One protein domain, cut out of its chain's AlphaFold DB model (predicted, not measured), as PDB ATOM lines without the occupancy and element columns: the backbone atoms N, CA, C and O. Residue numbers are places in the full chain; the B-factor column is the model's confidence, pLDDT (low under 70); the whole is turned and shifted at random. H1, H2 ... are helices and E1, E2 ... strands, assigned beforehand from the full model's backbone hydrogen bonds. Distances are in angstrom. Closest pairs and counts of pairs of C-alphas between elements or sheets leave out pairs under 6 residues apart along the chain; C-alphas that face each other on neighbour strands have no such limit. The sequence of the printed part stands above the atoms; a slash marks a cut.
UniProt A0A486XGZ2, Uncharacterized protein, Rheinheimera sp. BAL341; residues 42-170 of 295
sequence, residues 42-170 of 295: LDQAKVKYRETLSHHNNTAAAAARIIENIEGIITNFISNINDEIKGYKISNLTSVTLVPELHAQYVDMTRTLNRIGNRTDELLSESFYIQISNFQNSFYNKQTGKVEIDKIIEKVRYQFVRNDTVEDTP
ATOM      1  N   LEU A  42     207.917 322.959 185.950       88.94
ATOM      2  CA  LEU A  42     209.043 322.042 186.150       88.94
ATOM      3  C   LEU A  42     210.395 322.703 185.855       88.94
ATOM      4  O   LEU A  42     211.339 322.539 186.627       88.94
ATOM      5  N   ASP A  43     210.491 323.472 184.769       86.94
ATOM      6  CA  ASP A  43     211.732 324.164 184.403       86.94
ATOM      7  C   ASP A  43     212.090 325.249 185.423       86.94
ATOM      8  O   ASP A  43     213.242 325.341 185.853       86.94
ATOM      9  N   GLN A  44     211.097 326.012 185.890       85.31
ATOM     10  CA  GLN A  44     211.286 326.998 186.959       85.31
ATOM     11  C   GLN A  44     211.700 326.328 188.274       85.31
ATOM     12  O   GLN A  44     212.625 326.793 188.942       85.31
ATOM     13  N   ALA A  45     211.072 325.202 188.627       83.00
ATOM     14  CA  ALA A  45     211.448 324.419 189.796       83.00
ATOM     15  C   ALA A  45     212.895 323.918 189.677       83.00
ATOM     16  O   ALA A  45     213.674 324.065 190.614       83.00
ATOM     17  N   LYS A  46     213.297 323.403 188.510       84.19
ATOM     18  CA  LYS A  46     214.662 322.929 188.246       84.19
ATOM     19  C   LYS A  46     215.704 324.043 188.362       84.19
ATOM     20  O   LYS A  46     216.770 323.803 188.928       84.19
ATOM     21  N   VAL A  47     215.411 325.238 187.849       84.19
ATOM     22  CA  VAL A  47     216.279 326.416 188.015       84.19
ATOM     23  C   VAL A  47     216.406 326.769 189.494       84.19
ATOM     24  O   VAL A  47     217.523 326.807 190.006       84.19
ATOM     25  N   LYS A  48     215.284 326.883 190.214       84.00
ATOM     26  CA  LYS A  48     215.275 327.161 191.656       84.00
ATOM     27  C   LYS A  48     216.059 326.119 192.462       84.00
ATOM     28  O   LYS A  48     216.787 326.475 193.387       84.00
ATOM     29  N   TYR A  49     215.947 324.835 192.118       81.00
ATOM     30  CA  TYR A  49     216.724 323.770 192.758       81.00
ATOM     31  C   TYR A  49     218.223 323.915 192.496       81.00
ATOM     32  O   TYR A  49     219.010 323.756 193.425       81.00
ATOM     33  N   ARG A  50     218.630 324.250 191.266       80.19
ATOM     34  CA  ARG A  50     220.043 324.492 190.933       80.19
ATOM     35  C   ARG A  50     220.608 325.706 191.660       80.19
ATOM     36  O   ARG A  50     221.716 325.625 192.176       80.19
ATOM     37  N   GLU A  51     219.850 326.792 191.735       81.00
ATOM     38  CA  GLU A  51     220.239 327.992 192.484       81.00
ATOM     39  C   GLU A  51     220.379 327.683 193.975       81.00
ATOM     40  O   GLU A  51     221.401 327.993 194.580       81.00
ATOM     41  N   THR A  52     219.397 326.987 194.555       79.25
ATOM     42  CA  THR A  52     219.435 326.569 195.965       79.25
ATOM     43  C   THR A  52     220.638 325.668 196.242       79.25
ATOM     44  O   THR A  52     221.346 325.877 197.225       79.25
ATOM     45  N   LEU A  53     220.910 324.701 195.360       77.88
ATOM     46  CA  LEU A  53     222.069 323.817 195.470       77.88
ATOM     47  C   LEU A  53     223.383 324.597 195.382       77.88
ATOM     48  O   LEU A  53     224.269 324.398 196.206       77.88
ATOM     49  N   SER A  54     223.497 325.511 194.417       76.62
ATOM     50  CA  SER A  54     224.683 326.350 194.251       76.62
ATOM     51  C   SER A  54     224.926 327.221 195.483       76.62
ATOM     52  O   SER A  54     226.034 327.228 196.016       76.62
ATOM     53  N   HIS A  55     223.890 327.885 196.008       76.25
ATOM     54  CA  HIS A  55     223.991 328.645 197.253       76.25
ATOM     55  C   HIS A  55     224.424 327.768 198.426       76.25
ATOM     56  O   HIS A  55     225.300 328.163 199.195       76.25
ATOM     57  N   HIS A  56     223.862 326.567 198.550       74.94
ATOM     58  CA  HIS A  56     224.192 325.680 199.655       74.94
ATOM     59  C   HIS A  56     225.632 325.153 199.574       74.94
ATOM     60  O   HIS A  56     226.333 325.143 200.592       74.94
ATOM     61  N   ASN A  57     226.090 324.782 198.376       76.38
ATOM     62  CA  ASN A  57     227.471 324.379 198.120       76.38
ATOM     63  C   ASN A  57     228.443 325.531 198.383       76.38
ATOM     64  O   ASN A  57     229.476 325.318 199.009       76.38
ATOM     65  N   ASN A  58     228.092 326.757 197.990       77.69
ATOM     66  CA  ASN A  58     228.903 327.941 198.266       77.69
ATOM     67  C   ASN A  58     229.052 328.193 199.773       77.69
ATOM     68  O   ASN A  58     230.160 328.459 200.237       77.69
ATOM     69  N   THR A  59     227.975 328.058 200.554       75.31
ATOM     70  CA  THR A  59     228.031 328.179 202.021       75.31
ATOM     71  C   THR A  59     228.896 327.086 202.648       75.31
ATOM     72  O   THR A  59     229.717 327.371 203.520       75.31
ATOM     73  N   ALA A  60     228.753 325.839 202.193       75.69
ATOM     74  CA  ALA A  60     229.556 324.727 202.694       75.69
ATOM     75  C   ALA A  60     231.046 324.896 202.344       75.69
ATOM     76  O   ALA A  60     231.909 324.697 203.196       75.69
ATOM     77  N   ALA A  61     231.349 325.349 201.125       76.00
ATOM     78  CA  ALA A  61     232.705 325.669 200.690       76.00
ATOM     79  C   ALA A  61     233.308 326.843 201.480       76.00
ATOM     80  O   ALA A  61     234.496 326.830 201.791       76.00
ATOM     81  N   ALA A  62     232.510 327.852 201.840       77.88
ATOM     82  CA  ALA A  62     232.969 328.939 202.700       77.88
ATOM     83  C   ALA A  62     233.331 328.433 204.106       77.88
ATOM     84  O   ALA A  62     234.404 328.756 204.612       77.88
ATOM     85  N   ALA A  63     232.481 327.593 204.708       77.56
ATOM     86  CA  ALA A  63     232.762 326.981 206.005       77.56
ATOM     87  C   ALA A  63     234.022 326.098 205.963       77.56
ATOM     88  O   ALA A  63     234.853 326.192 206.862       77.56
ATOM     89  N   ALA A  64     234.194 325.309 204.897       80.00
ATOM     90  CA  ALA A  64     235.387 324.500 204.652       80.00
ATOM     91  C   ALA A  64     236.673 325.339 204.654       80.00
ATOM     92  O   ALA A  64     237.594 325.050 205.411       80.00
ATOM     93  N   ARG A  65     236.702 326.433 203.881       81.69
ATOM     94  CA  ARG A  65     237.858 327.346 203.838       81.69
ATOM     95  C   ARG A  65     238.163 327.969 205.196       81.69
ATOM     96  O   ARG A  65     239.321 328.188 205.525       81.69
ATOM     97  N   ILE A  66     237.132 328.291 205.976       83.56
ATOM     98  CA  ILE A  66     237.319 328.845 207.322       83.56
ATOM     99  C   ILE A  66     237.968 327.804 208.239       83.56
ATOM    100  O   ILE A  66     238.892 328.150 208.967       83.56
ATOM    101  N   ILE A  67     237.529 326.546 208.175       84.12
ATOM    102  CA  ILE A  67     238.126 325.441 208.937       84.12
ATOM    103  C   ILE A  67     239.602 325.255 208.556       84.12
ATOM    104  O   ILE A  67     240.457 325.250 209.436       84.12
ATOM    105  N   GLU A  68     239.915 325.194 207.259       84.62
ATOM    106  CA  GLU A  68     241.299 325.080 206.770       84.62
ATOM    107  C   GLU A  68     242.171 326.267 207.213       84.62
ATOM    108  O   GLU A  68     243.301 326.091 207.666       84.62
ATOM    109  N   ASN A  69     241.634 327.490 207.150       86.75
ATOM    110  CA  ASN A  69     242.345 328.676 207.622       86.75
ATOM    111  C   ASN A  69     242.648 328.607 209.124       86.75
ATOM    112  O   ASN A  69     243.737 328.997 209.539       86.75
ATOM    113  N   ILE A  70     241.713 328.121 209.945       87.44
ATOM    114  CA  ILE A  70     241.923 327.979 211.393       87.44
ATOM    115  C   ILE A  70     242.999 326.934 211.683       87.44
ATOM    116  O   ILE A  70     243.855 327.172 212.533       87.44
ATOM    117  N   GLU A  71     243.011 325.817 210.955       86.31
ATOM    118  CA  GLU A  71     244.073 324.813 211.059       86.31
ATOM    119  C   GLU A  71     245.445 325.426 210.760       86.31
ATOM    120  O   GLU A  71     246.394 325.208 211.517       86.31
ATOM    121  N   GLY A  72     245.530 326.259 209.719       86.62
ATOM    122  CA  GLY A  72     246.733 327.026 209.404       86.62
ATOM    123  C   GLY A  72     247.135 327.989 210.525       86.62
ATOM    124  O   GLY A  72     248.299 328.016 210.918       86.62
ATOM    125  N   ILE A  73     246.186 328.747 211.082       89.06
ATOM    126  CA  ILE A  73     246.441 329.696 212.179       89.06
ATOM    127  C   ILE A  73     246.994 328.973 213.411       89.06
ATOM    128  O   ILE A  73     248.024 329.386 213.942       89.06
ATOM    129  N   ILE A  74     246.343 327.888 213.846       89.12
ATOM    130  CA  ILE A  74     246.761 327.126 215.031       89.12
ATOM    131  C   ILE A  74     248.137 326.501 214.791       89.12
ATOM    132  O   ILE A  74     249.033 326.664 215.616       89.12
ATOM    133  N   THR A  75     248.330 325.828 213.654       88.69
ATOM    134  CA  THR A  75     249.598 325.159 213.332       88.69
ATOM    135  C   THR A  75     250.755 326.151 213.273       88.69
ATOM    136  O   THR A  75     251.802 325.899 213.863       88.69
ATOM    137  N   ASN A  76     250.562 327.306 212.629       90.25
ATOM    138  CA  ASN A  76     251.593 328.341 212.540       90.25
ATOM    139  C   ASN A  76     251.913 328.940 213.914       90.25
ATOM    140  O   ASN A  76     253.082 329.108 214.252       90.25
ATOM    141  N   PHE A  77     250.891 329.224 214.726       88.56
ATOM    142  CA  PHE A  77     251.081 329.756 216.075       88.56
ATOM    143  C   PHE A  77     251.888 328.791 216.955       88.56
ATOM    144  O   PHE A  77     252.872 329.190 217.575       88.56
ATOM    145  N   ILE A  78     251.520 327.506 216.950       89.75
ATOM    146  CA  ILE A  78     252.215 326.464 217.713       89.75
ATOM    147  C   ILE A  78     253.631 326.225 217.176       89.75
ATOM    148  O   ILE A  78     254.556 326.062 217.970       89.75
ATOM    149  N   SER A  79     253.832 326.230 215.854       89.75
ATOM    150  CA  SER A  79     255.165 326.071 215.257       89.75
ATOM    151  C   SER A  79     256.104 327.196 215.680       89.75
ATOM    152  O   SER A  79     257.220 326.914 216.101       89.75
ATOM    153  N   ASN A  80     255.637 328.448 215.648       89.00
ATOM    154  CA  ASN A  80     256.444 329.598 216.055       89.00
ATOM    155  C   ASN A  80     256.863 329.503 217.531       89.00
ATOM    156  O   ASN A  80     258.030 329.717 217.850       89.00
ATOM    157  N   ILE A  81     255.941 329.116 218.422       87.25
ATOM    158  CA  ILE A  81     256.269 328.877 219.837       87.25
ATOM    159  C   ILE A  81     257.294 327.746 219.970       87.25
ATOM    160  O   ILE A  81     258.268 327.873 220.705       87.25
ATOM    161  N   ASN A  82     257.101 326.641 219.251       88.00
ATOM    162  CA  ASN A  82     258.016 325.504 219.304       88.00
ATOM    163  C   ASN A  82     259.416 325.844 218.791       88.00
ATOM    164  O   ASN A  82     260.397 325.326 219.320       88.00
ATOM    165  N   ASP A  83     259.527 326.700 217.780       87.62
ATOM    166  CA  ASP A  83     260.816 327.145 217.258       87.62
ATOM    167  C   ASP A  83     261.546 328.072 218.237       87.62
ATOM    168  O   ASP A  83     262.759 327.943 218.400       87.62
ATOM    169  N   GLU A  84     260.819 328.916 218.969       83.44
ATOM    170  CA  GLU A  84     261.380 329.721 220.061       83.44
ATOM    171  C   GLU A  84     261.803 328.856 221.255       83.44
ATOM    172  O   GLU A  84     262.908 329.024 221.769       83.44
ATOM    173  N   ILE A  85     260.984 327.877 221.658       83.12
ATOM    174  CA  ILE A  85     261.302 326.963 222.769       83.12
ATOM    175  C   ILE A  85     262.594 326.180 222.495       83.12
ATOM    176  O   ILE A  85     263.393 325.987 223.410       83.12
ATOM    177  N   LYS A  86     262.845 325.765 221.243       81.88
ATOM    178  CA  LYS A  86     264.096 325.083 220.845       81.88
ATOM    179  C   LYS A  86     265.350 325.934 221.063       81.88
ATOM    180  O   LYS A  86     266.442 325.373 221.138       81.88
ATOM    181  N   GLY A  87     265.211 327.259 221.122       77.69
ATOM    182  CA  GLY A  87     266.317 328.177 221.390       77.69
ATOM    183  C   GLY A  87     266.876 328.059 222.809       77.69
ATOM    184  O   GLY A  87     268.050 328.366 223.020       77.69
ATOM    185  N   TYR A  88     266.073 327.565 223.756       76.00
ATOM    186  CA  TYR A  88     266.444 327.481 225.166       76.00
ATOM    187  C   TYR A  88     266.954 326.091 225.533       76.00
ATOM    188  O   TYR A  88     266.386 325.058 225.160       76.00
ATOM    189  N   LYS A  89     268.044 326.048 226.301       70.19
ATOM    190  CA  LYS A  89     268.652 324.788 226.738       70.19
ATOM    191  C   LYS A  89     268.062 324.337 228.064       70.19
ATOM    192  O   LYS A  89     268.475 324.794 229.122       70.19
ATOM    193  N   ILE A  90     267.153 323.371 228.007       70.25
ATOM    194  CA  ILE A  90     266.597 322.737 229.205       70.25
ATOM    195  C   ILE A  90     267.427 321.495 229.548       70.25
ATOM    196  O   ILE A  90     267.590 320.595 228.718       70.25
ATOM    197  N   SER A  91     267.965 321.423 230.766       65.44
ATOM    198  CA  SER A  91     268.805 320.295 231.187       65.44
ATOM    199  C   SER A  91     268.026 318.975 231.155       65.44
ATOM    200  O   SER A  91     266.851 318.914 231.514       65.44
ATOM    201  N   ASN A  92     268.705 317.896 230.749       62.94
ATOM    202  CA  ASN A  92     268.169 316.528 230.642       62.94
ATOM    203  C   ASN A  92     267.057 316.311 229.595       62.94
ATOM    204  O   ASN A  92     266.444 315.242 229.576       62.94
ATOM    205  N   LEU A  93     266.817 317.268 228.692       68.75
ATOM    206  CA  LEU A  93     265.878 317.127 227.576       68.75
ATOM    207  C   LEU A  93     266.564 317.364 226.231       68.75
ATOM    208  O   LEU A  93     267.407 318.247 226.100       68.75
ATOM    209  N   THR A  94     266.176 316.589 225.216       70.56
ATOM    210  CA  THR A  94     266.608 316.818 223.830       70.56
ATOM    211  C   THR A  94     265.758 317.905 223.179       70.56
ATOM    212  O   THR A  94     266.290 318.781 222.505       70.56
ATOM    213  N   SER A  95     264.441 317.873 223.399       74.94
ATOM    214  CA  SER A  95     263.528 318.928 222.956       74.94
ATOM    215  C   SER A  95     262.214 318.898 223.731       74.94
ATOM    216  O   SER A  95     261.778 317.839 224.193       74.94
ATOM    217  N   VAL A  96     261.556 320.053 223.798       79.75
ATOM    218  CA  VAL A  96     260.182 320.212 224.289       79.75
ATOM    219  C   VAL A  96     259.334 320.731 223.144       79.75
ATOM    220  O   VAL A  96     259.734 321.664 222.453       79.75
ATOM    221  N   THR A  97     258.182 320.108 222.928       84.94
ATOM    222  CA  THR A  97     257.223 320.514 221.900       84.94
ATOM    223  C   THR A  97     255.856 320.718 222.538       84.94
ATOM    224  O   THR A  97     255.358 319.861 223.262       84.94
ATOM    225  N   LEU A  98     255.252 321.861 222.265       86.31
ATOM    226  CA  LEU A  98     253.876 322.194 222.574       86.31
ATOM    227  C   LEU A  98     252.954 321.521 221.551       86.31
ATOM    228  O   LEU A  98     253.138 321.686 220.341       86.31
ATOM    229  N   VAL A  99     251.960 320.778 222.034       88.06
ATOM    230  CA  VAL A  99     250.999 320.052 221.198       88.06
ATOM    231  C   VAL A  99     249.576 320.412 221.635       88.06
ATOM    232  O   VAL A  99     249.197 320.109 222.770       88.06
ATOM    233  N   PRO A 100     248.766 321.051 220.771       88.00
ATOM    234  CA  PRO A 100     247.371 321.328 221.081       88.00
ATOM    235  C   PRO A 100     246.521 320.056 220.958       88.00
ATOM    236  O   PRO A 100     246.662 319.274 220.016       88.00
ATOM    237  N   GLU A 101     245.588 319.876 221.888       89.81
ATOM    238  CA  GLU A 101     244.472 318.944 221.763       89.81
ATOM    239  C   GLU A 101     243.275 319.684 221.188       89.81
ATOM    240  O   GLU A 101     242.760 320.625 221.793       89.81
ATOM    241  N   LEU A 102     242.849 319.262 220.002       90.38
ATOM    242  CA  LEU A 102     241.717 319.858 219.307       90.38
ATOM    243  C   LEU A 102     240.454 319.039 219.556       90.38
ATOM    244  O   LEU A 102     240.499 317.809 219.616       90.38
ATOM    245  N   HIS A 103     239.319 319.727 219.616       91.31
ATOM    246  CA  HIS A 103     238.020 319.112 219.837       91.31
ATOM    247  C   HIS A 103     237.712 318.040 218.782       91.31
ATOM    248  O   HIS A 103     237.865 318.267 217.579       91.31
ATOM    249  N   ALA A 104     237.203 316.878 219.205       88.44
ATOM    250  CA  ALA A 104     237.004 315.719 218.324       88.44
ATOM    251  C   ALA A 104     236.153 316.037 217.077       88.44
ATOM    252  O   ALA A 104     236.517 315.672 215.961       88.44
ATOM    253  N   GLN A 105     235.065 316.802 217.246       85.31
ATOM    254  CA  GLN A 105     234.227 317.257 216.122       85.31
ATOM    255  C   GLN A 105     235.007 318.076 215.081       85.31
ATOM    256  O   GLN A 105     234.718 317.973 213.890       85.31
ATOM    257  N   TYR A 106     235.983 318.879 215.511       86.56
ATOM    258  CA  TYR A 106     236.831 319.653 214.608       86.56
ATOM    259  C   TYR A 106     237.770 318.737 213.820       86.56
ATOM    260  O   TYR A 106     237.838 318.832 212.598       86.56
ATOM    261  N   VAL A 107     238.423 317.796 214.508       87.06
ATOM    262  CA  VAL A 107     239.339 316.816 213.897       87.06
ATOM    263  C   VAL A 107     238.622 315.926 212.877       87.06
ATOM    264  O   VAL A 107     239.154 315.615 211.809       87.06
ATOM    265  N   ASP A 108     237.400 315.500 213.182       85.00
ATOM    266  CA  ASP A 108     236.606 314.694 212.256       85.00
ATOM    267  C   ASP A 108     236.176 315.496 211.025       85.00
ATOM    268  O   ASP A 108     236.161 314.964 209.907       85.00
ATOM    269  N   MET A 109     235.880 316.783 211.212       83.06
ATOM    270  CA  MET A 109     235.519 317.686 210.130       83.06
ATOM    271  C   MET A 109     236.712 317.979 209.212       83.06
ATOM    272  O   MET A 109     236.576 317.832 207.997       83.06
ATOM    273  N   THR A 110     237.894 318.302 209.750       83.25
ATOM    274  CA  THR A 110     239.114 318.505 208.944       83.25
ATOM    275  C   THR A 110     239.485 317.240 208.172       83.25
ATOM    276  O   THR A 110     239.767 317.296 206.974       83.25
ATOM    277  N   ARG A 111     239.384 316.057 208.795       83.31
ATOM    278  CA  ARG A 111     239.604 314.773 208.105       83.31
ATOM    279  C   ARG A 111     238.608 314.555 206.964       83.31
ATOM    280  O   ARG A 111     238.980 314.058 205.899       83.31
ATOM    281  N   THR A 112     237.345 314.910 207.180       80.06
ATOM    282  CA  THR A 112     236.295 314.774 206.166       80.06
ATOM    283  C   THR A 112     236.508 315.749 205.008       80.06
ATOM    284  O   THR A 112     236.392 315.333 203.855       80.06
ATOM    285  N   LEU A 113     236.895 316.996 205.292       80.12
ATOM    286  CA  LEU A 113     237.257 318.002 204.288       80.12
ATOM    287  C   LEU A 113     238.433 317.548 203.420       80.12
ATOM    288  O   LEU A 113     238.308 317.501 202.195       80.12
ATOM    289  N   ASN A 114     239.513 317.087 204.055       75.75
ATOM    290  CA  ASN A 114     240.690 316.553 203.368       75.75
ATOM    291  C   ASN A 114     240.352 315.375 202.438       75.75
ATOM    292  O   ASN A 114     240.974 315.205 201.392       75.75
ATOM    293  N   ARG A 115     239.345 314.562 202.790       75.44
ATOM    294  CA  ARG A 115     238.896 313.433 201.961       75.44
ATOM    295  C   ARG A 115     238.029 313.863 200.777       75.44
ATOM    296  O   ARG A 115     238.068 313.211 199.737       75.44
ATOM    297  N   ILE A 116     237.200 314.892 200.948       69.31
ATOM    298  CA  ILE A 116     236.256 315.337 199.915       69.31
ATOM    299  C   ILE A 116     236.986 316.116 198.815       69.31
ATOM    300  O   ILE A 116     236.655 315.941 197.638       69.31
ATOM    301  N   GLY A 117     238.019 316.889 199.172       59.62
ATOM    302  CA  GLY A 117     238.784 317.703 198.224       59.62
ATOM    303  C   GLY A 117     237.902 318.690 197.445       59.62
ATOM    304  O   GLY A 117     236.700 318.772 197.668       59.62
ATOM    305  N   ASN A 118     238.479 319.439 196.501       55.34
ATOM    306  CA  ASN A 118     237.841 320.529 195.728       55.34
ATOM    307  C   ASN A 118     236.647 320.132 194.808       55.34
ATOM    308  O   ASN A 118     236.420 320.759 193.771       55.34
ATOM    309  N   ARG A 119     235.871 319.095 195.138       55.88
ATOM    310  CA  ARG A 119     234.664 318.668 194.418       55.88
ATOM    311  C   ARG A 119     233.511 319.628 194.715       55.88
ATOM    312  O   ARG A 119     232.812 319.494 195.712       55.88
ATOM    313  N   THR A 120     233.351 320.616 193.844       53.50
ATOM    314  CA  THR A 120     232.418 321.746 194.001       53.50
ATOM    315  C   THR A 120     231.109 321.585 193.213       53.50
ATOM    316  O   THR A 120     230.123 322.245 193.542       53.50
ATOM    317  N   ASP A 121     231.063 320.660 192.246       51.66
ATOM    318  CA  ASP A 121     229.963 320.556 191.270       51.66
ATOM    319  C   ASP A 121     228.935 319.442 191.548       51.66
ATOM    320  O   ASP A 121     227.926 319.342 190.850       51.66
ATOM    321  N   GLU A 122     229.143 318.618 192.578       60.28
ATOM    322  CA  GLU A 122     228.223 317.536 192.956       60.28
ATOM    323  C   GLU A 122     227.591 317.796 194.331       60.28
ATOM    324  O   GLU A 122     228.157 318.485 195.182       60.28
ATOM    325  N   LEU A 123     226.388 317.248 194.547       57.97
ATOM    326  CA  LEU A 123     225.790 317.161 195.879       57.97
ATOM    327  C   LEU A 123     226.751 316.383 196.780       57.97
ATOM    328  O   LEU A 123     227.035 315.210 196.528       57.97
ATOM    329  N   LEU A 124     227.244 317.037 197.828       69.38
ATOM    330  CA  LEU A 124     228.020 316.359 198.856       69.38
ATOM    331  C   LEU A 124     227.091 315.432 199.653       69.38
ATOM    332  O   LEU A 124     225.863 315.511 199.561       69.38
ATOM    333  N   SER A 125     227.654 314.491 200.409       72.44
ATOM    334  CA  SER A 125     226.823 313.571 201.188       72.44
ATOM    335  C   SER A 125     226.004 314.331 202.236       72.44
ATOM    336  O   SER A 125     226.481 315.295 202.828       72.44
ATOM    337  N   GLU A 126     224.788 313.868 202.533       76.25
ATOM    338  CA  GLU A 126     223.948 314.435 203.604       76.25
ATOM    339  C   GLU A 126     224.709 314.529 204.938       76.25
ATOM    340  O   GLU A 126     224.652 315.535 205.642       76.25
ATOM    341  N   SER A 127     225.528 313.515 205.228       75.88
ATOM    342  CA  SER A 127     226.413 313.490 206.393       75.88
ATOM    343  C   SER A 127     227.402 314.657 206.445       75.88
ATOM    344  O   SER A 127     227.698 315.139 207.535       75.88
ATOM    345  N   PHE A 128     227.892 315.141 205.302       76.88
ATOM    346  CA  PHE A 128     228.802 316.283 205.247       76.88
ATOM    347  C   PHE A 128     228.086 317.580 205.615       76.88
ATOM    348  O   PHE A 128     228.585 318.356 206.426       76.88
ATOM    349  N   TYR A 129     226.880 317.792 205.085       77.31
ATOM    350  CA  TYR A 129     226.082 318.969 205.427       77.31
ATOM    351  C   TYR A 129     225.681 318.977 206.907       77.31
ATOM    352  O   TYR A 129     225.727 320.028 207.547       77.31
ATOM    353  N   ILE A 130     225.363 317.811 207.477       81.31
ATOM    354  CA  ILE A 130     225.116 317.675 208.919       81.31
ATOM    355  C   ILE A 130     226.375 318.037 209.719       81.31
ATOM    356  O   ILE A 130     226.279 318.784 210.689       81.31
ATOM    357  N   GLN A 131     227.558 317.571 209.307       79.75
ATOM    358  CA  GLN A 131     228.817 317.911 209.981       79.75
ATOM    359  C   GLN A 131     229.145 319.409 209.903       79.75
ATOM    360  O   GLN A 131     229.485 319.993 210.930       79.75
ATOM    361  N   ILE A 132     228.966 320.053 208.741       81.81
ATOM    362  CA  ILE A 132     229.116 321.514 208.576       81.81
ATOM    363  C   ILE A 132     228.163 322.255 209.519       81.81
ATOM    364  O   ILE A 132     228.577 323.177 210.218       81.81
ATOM    365  N   SER A 133     226.890 321.860 209.537       83.06
ATOM    366  CA  SER A 133     225.866 322.491 210.372       83.06
ATOM    367  C   SER A 133     226.191 322.338 211.860       83.06
ATOM    368  O   SER A 133     226.128 323.302 212.621       83.06
ATOM    369  N   ASN A 134     226.613 321.145 212.282       85.81
ATOM    370  CA  ASN A 134     227.039 320.894 213.655       85.81
ATOM    371  C   ASN A 134     228.271 321.730 214.016       85.81
ATOM    372  O   ASN A 134     228.283 322.358 215.070       85.81
ATOM    373  N   PHE A 135     229.261 321.812 213.124       84.38
ATOM    374  CA  PHE A 135     230.429 322.667 213.309       84.38
ATOM    375  C   PHE A 135     230.028 324.140 213.479       84.38
ATOM    376  O   PHE A 135     230.441 324.796 214.434       84.38
ATOM    377  N   GLN A 136     229.162 324.656 212.607       83.25
ATOM    378  CA  GLN A 136     228.659 326.024 212.718       83.25
ATOM    379  C   GLN A 136     227.934 326.258 214.048       83.25
ATOM    380  O   GLN A 136     228.164 327.266 214.705       83.25
ATOM    381  N   ASN A 137     227.107 325.317 214.496       85.06
ATOM    382  CA  ASN A 137     226.387 325.459 215.760       85.06
ATOM    383  C   ASN A 137     227.294 325.399 216.997       85.06
ATOM    384  O   ASN A 137     227.007 326.090 217.976       85.06
ATOM    385  N   SER A 138     228.352 324.588 216.964       84.94
ATOM    386  CA  SER A 138     229.263 324.400 218.096       84.94
ATOM    387  C   SER A 138     230.298 325.523 218.215       84.94
ATOM    388  O   SER A 138     230.557 325.995 219.322       84.94
ATOM    389  N   PHE A 139     230.870 325.967 217.091       86.56
ATOM    390  CA  PHE A 139     232.075 326.808 217.087       86.56
ATOM    391  C   PHE A 139     231.861 328.225 216.545       86.56
ATOM    392  O   PHE A 139     232.757 329.051 216.697       86.56
ATOM    393  N   TYR A 140     230.719 328.548 215.924       86.38
ATOM    394  CA  TYR A 140     230.444 329.936 215.539       86.38
ATOM    395  C   TYR A 140     229.737 330.690 216.653       86.38
ATOM    396  O   TYR A 140     228.737 330.248 217.224       86.38
ATOM    397  N   ASN A 141     230.182 331.921 216.845       84.62
ATOM    398  CA  ASN A 141     229.427 332.905 217.580       84.62
ATOM    399  C   ASN A 141     228.283 333.437 216.701       84.62
ATOM    400  O   ASN A 141     228.506 334.082 215.674       84.62
ATOM    401  N   LYS A 142     227.037 333.206 217.123       79.69
ATOM    402  CA  LYS A 142     225.836 333.616 216.372       79.69
ATOM    403  C   LYS A 142     225.665 335.134 216.249       79.69
ATOM    404  O   LYS A 142     224.949 335.580 215.360       79.69
ATOM    405  N   GLN A 143     226.281 335.918 217.133       78.62
ATOM    406  CA  GLN A 143     226.166 337.378 217.144       78.62
ATOM    407  C   GLN A 143     227.211 338.032 216.237       78.62
ATOM    408  O   GLN A 143     226.904 338.994 215.542       78.62
ATOM    409  N   THR A 144     228.442 337.509 216.233       79.19
ATOM    410  CA  THR A 144     229.557 338.100 215.475       79.19
ATOM    411  C   THR A 144     229.821 337.406 214.140       79.19
ATOM    412  O   THR A 144     230.533 337.957 213.302       79.19
ATOM    413  N   GLY A 145     229.283 336.198 213.935       74.38
ATOM    414  CA  GLY A 145     229.550 335.368 212.757       74.38
ATOM    415  C   GLY A 145     230.988 334.843 212.681       74.38
ATOM    416  O   GLY A 145     231.382 334.312 211.645       74.38
ATOM    417  N   LYS A 146     231.781 335.008 213.748       82.31
ATOM    418  CA  LYS A 146     233.176 334.558 213.830       82.31
ATOM    419  C   LYS A 146     233.270 333.180 214.476       82.31
ATOM    420  O   LYS A 146     232.388 332.787 215.239       82.31
ATOM    421  N   VAL A 147     234.363 332.477 214.190       85.62
ATOM    422  CA  VAL A 147     234.682 331.200 214.837       85.62
ATOM    423  C   VAL A 147     235.416 331.443 216.151       85.62
ATOM    424  O   VAL A 147     236.349 332.240 216.212       85.62
ATOM    425  N   GLU A 148     234.980 330.742 217.188       87.75
ATOM    426  CA  GLU A 148     235.524 330.764 218.543       87.75
ATOM    427  C   GLU A 148     236.607 329.682 218.662       87.75
ATOM    428  O   GLU A 148     236.321 328.500 218.856       87.75
ATOM    429  N   ILE A 149     237.871 330.079 218.463       86.88
ATOM    430  CA  ILE A 149     239.035 329.170 218.492       86.88
ATOM    431  C   ILE A 149     239.245 328.574 219.892       86.88
ATOM    432  O   ILE A 149     239.696 327.437 220.012       86.88
ATOM    433  N   ASP A 150     238.855 329.292 220.943       85.94
ATOM    434  CA  ASP A 150     238.873 328.819 222.332       85.94
ATOM    435  C   ASP A 150     237.995 327.577 222.549       85.94
ATOM    436  O   ASP A 150     238.310 326.747 223.392       85.94
ATOM    437  N   LYS A 151     236.938 327.397 221.747       88.06
ATOM    438  CA  LYS A 151     236.127 326.169 221.762       88.06
ATOM    439  C   LYS A 151     236.761 325.020 220.986       88.06
ATOM    440  O   LYS A 151     236.381 323.869 221.184       88.06
ATOM    441  N   ILE A 152     237.674 325.327 220.063       89.19
ATOM    442  CA  ILE A 152     238.355 324.339 219.219       89.19
ATOM    443  C   ILE A 152     239.543 323.729 219.963       89.19
ATOM    444  O   ILE A 152     239.752 322.522 219.868       89.19
ATOM    445  N   ILE A 153     240.316 324.543 220.684       89.38
ATOM    446  CA  ILE A 153     241.462 324.082 221.471       89.38
ATOM    447  C   ILE A 153     240.956 323.652 222.850       89.38
ATOM    448  O   ILE A 153     240.646 324.491 223.688       89.38
ATOM    449  N   GLU A 154     240.885 322.346 223.100       88.38
ATOM    450  CA  GLU A 154     240.426 321.826 224.392       88.38
ATOM    451  C   GLU A 154     241.508 321.950 225.462       88.38
ATOM    452  O   GLU A 154     241.232 322.336 226.600       88.38
ATOM    453  N   LYS A 155     242.741 321.574 225.108       86.25
ATOM    454  CA  LYS A 155     243.893 321.556 226.013       86.25
ATOM    455  C   LYS A 155     245.179 321.770 225.238       86.25
ATOM    456  O   LYS A 155     245.234 321.603 224.024       86.25
ATOM    457  N   VAL A 156     246.239 322.088 225.965       83.62
ATOM    458  CA  VAL A 156     247.592 322.138 225.422       83.62
ATOM    459  C   VAL A 156     248.476 321.250 226.285       83.62
ATOM    460  O   VAL A 156     248.441 321.343 227.513       83.62
ATOM    461  N   ARG A 157     249.228 320.354 225.641       84.44
ATOM    462  CA  ARG A 157     250.150 319.425 226.301       84.44
ATOM    463  C   ARG A 157     251.587 319.744 225.930       84.44
ATOM    464  O   ARG A 157     251.853 320.279 224.854       84.44
ATOM    465  N   TYR A 158     252.504 319.307 226.782       83.44
ATOM    466  CA  TYR A 158     253.914 319.220 226.436       83.44
ATOM    467  C   TYR A 158     254.268 317.798 226.035       83.44
ATOM    468  O   TYR A 158     253.836 316.836 226.667       83.44
ATOM    469  N   GLN A 159     255.100 317.695 225.011       83.69
ATOM    470  CA  GLN A 159     255.728 316.467 224.579       83.69
ATOM    471  C   GLN A 159     257.242 316.616 224.717       83.69
ATOM    472  O   GLN A 159     257.848 317.568 224.216       83.69
ATOM    473  N   PHE A 160     257.846 315.676 225.429       82.12
ATOM    474  CA  PHE A 160     259.257 315.663 225.779       82.12
ATOM    475  C   PHE A 160     259.970 314.605 224.945       82.12
ATOM    476  O   PHE A 160     259.533 313.458 224.903       82.12
ATOM    477  N   VAL A 161     261.088 314.965 224.315       77.56
ATOM    478  CA  VAL A 161     261.967 313.990 223.654       77.56
ATOM    479  C   VAL A 161     263.223 313.808 224.494       77.56
ATOM    480  O   VAL A 161     263.907 314.783 224.823       77.56
ATOM    481  N   ARG A 162     263.520 312.556 224.848       73.62
ATOM    482  CA  ARG A 162     264.702 312.145 225.618       73.62
ATOM    483  C   ARG A 162     265.294 310.898 224.986       73.62
ATOM    484  O   ARG A 162     264.602 309.890 224.911       73.62
ATOM    485  N   ASN A 163     266.560 310.935 224.568       70.94
ATOM    486  CA  ASN A 163     267.246 309.770 223.985       70.94
ATOM    487  C   ASN A 163     266.388 309.062 222.911       70.94
ATOM    488  O   ASN A 163     266.167 307.854 222.985       70.94
ATOM    489  N   ASP A 164     265.817 309.842 221.986       74.25
ATOM    490  CA  ASP A 164     264.906 309.390 220.919       74.25
ATOM    491  C   ASP A 164     263.578 308.751 221.381       74.25
ATOM    492  O   ASP A 164     262.829 308.203 220.572       74.25
ATOM    493  N   THR A 165     263.241 308.855 222.669       75.25
ATOM    494  CA  THR A 165     261.959 308.417 223.234       75.25
ATOM    495  C   THR A 165     261.065 309.622 223.508       75.25
ATOM    496  O   THR A 165     261.515 310.639 224.037       75.25
ATOM    497  N   VAL A 166     259.795 309.501 223.127       78.56
ATOM    498  CA  VAL A 166     258.772 310.532 223.305       78.56
ATOM    499  C   VAL A 166     257.973 310.235 224.570       78.56
ATOM    500  O   VAL A 166     257.385 309.163 224.691       78.56
ATOM    501  N   GLU A 167     257.939 311.185 225.499       78.50
ATOM    502  CA  GLU A 167     257.216 311.089 226.767       78.50
ATOM    503  C   GLU A 167     256.298 312.303 226.946       78.50
ATOM    504  O   GLU A 167     256.671 313.422 226.605       78.50
ATOM    505  N   ASP A 168     255.110 312.103 227.518       68.81
ATOM    506  CA  ASP A 168     254.161 313.192 227.814       68.81
ATOM    507  C   ASP A 168     254.302 313.725 229.257       68.81
ATOM    508  O   ASP A 168     253.640 314.686 229.649       68.81
ATOM    509  N   THR A 169     255.169 313.114 230.074       64.94
ATOM    510  CA  THR A 169     255.350 313.464 231.491       64.94
ATOM    511  C   THR A 169     256.673 314.192 231.773       64.94
ATOM    512  O   THR A 169     257.753 313.697 231.418       64.94
ATOM    513  N   PRO A 170     256.636 315.335 232.489       61.16
ATOM    514  CA  PRO A 170     257.846 315.972 233.000       61.16
ATOM    515  C   PRO A 170     258.589 315.032 233.962       61.16
ATOM    516  O   PRO A 170     257.963 314.333 234.753       61.16
TER     517      PRO A 170
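What this domain is: This is residues 42 to 170 of the 295 residues of an uncharacterized protein of Rheinheimera sp. BAL341 (UniProt A0A486XGZ2). What is the first impression? A narrow sheet of E1, E2 and E3 runs beside the last part of one very long helix, H1, chiefly through E1, while the helical hairpin of H2 and H3 crosses H1 farther back; residues 42 to 52 of H1 stick out free. What is it made of? The printed part has 129 residues, with four named helices and three named strands in the order H1 E1 H2 H3 H4 E2 E3, class mixed; the sheet, E1 - E2 - E3, is all antiparallel. It is a loose rod, radius of gyration of the C-alphas 20.1 A, spanning 75 by 32 by 21 A.

Where its parts are: Where are the strands? E1 is residues 95 to 102, 22.1 A; E2 is 153 to 162, 26.5 A; E3 is 165 to 167. Where are the helices? H1, residues 42 to 85, runs 64.0 A from C-alpha 42 at (209.043, 322.042, 186.150) to C-alpha 85 at (261.302, 326.963, 222.769). H2 is 104 to 116, H3 126 to 139, H4 149 to 152.

How they stand to each other: How do strands pair? N 97 and O 159 of E1 and E2, 2.9 A, and N 160 and O 167 of the hairpin E2 and E3, 2.8 A, are within hydrogen-bond range. What meets H1? Its residues 71 to 85 only graze the sheet, the C-alphas of Asn 82 and Thr 97 closest at 5.7 A. Its residues 60 to 64 alone touch H3, closest C-alphas Ala 60 and Ile 132, 6.7 A, at a steep tilt of 51 degrees. And the helices' backbones? In H1, H2 and H3 every O i to N i+4 pair is within hydrogen-bond range; H4 is too short for one.

The domain as a whole: How large is it? The C-alphas farthest apart, Leu 42 and Ser 91, are 74.9 A apart. Is it continuous and sure? The printed part has no cut and no long link; pLDDT is under 70 at residues 91 to 93, 116 to 124 and 168 to 170.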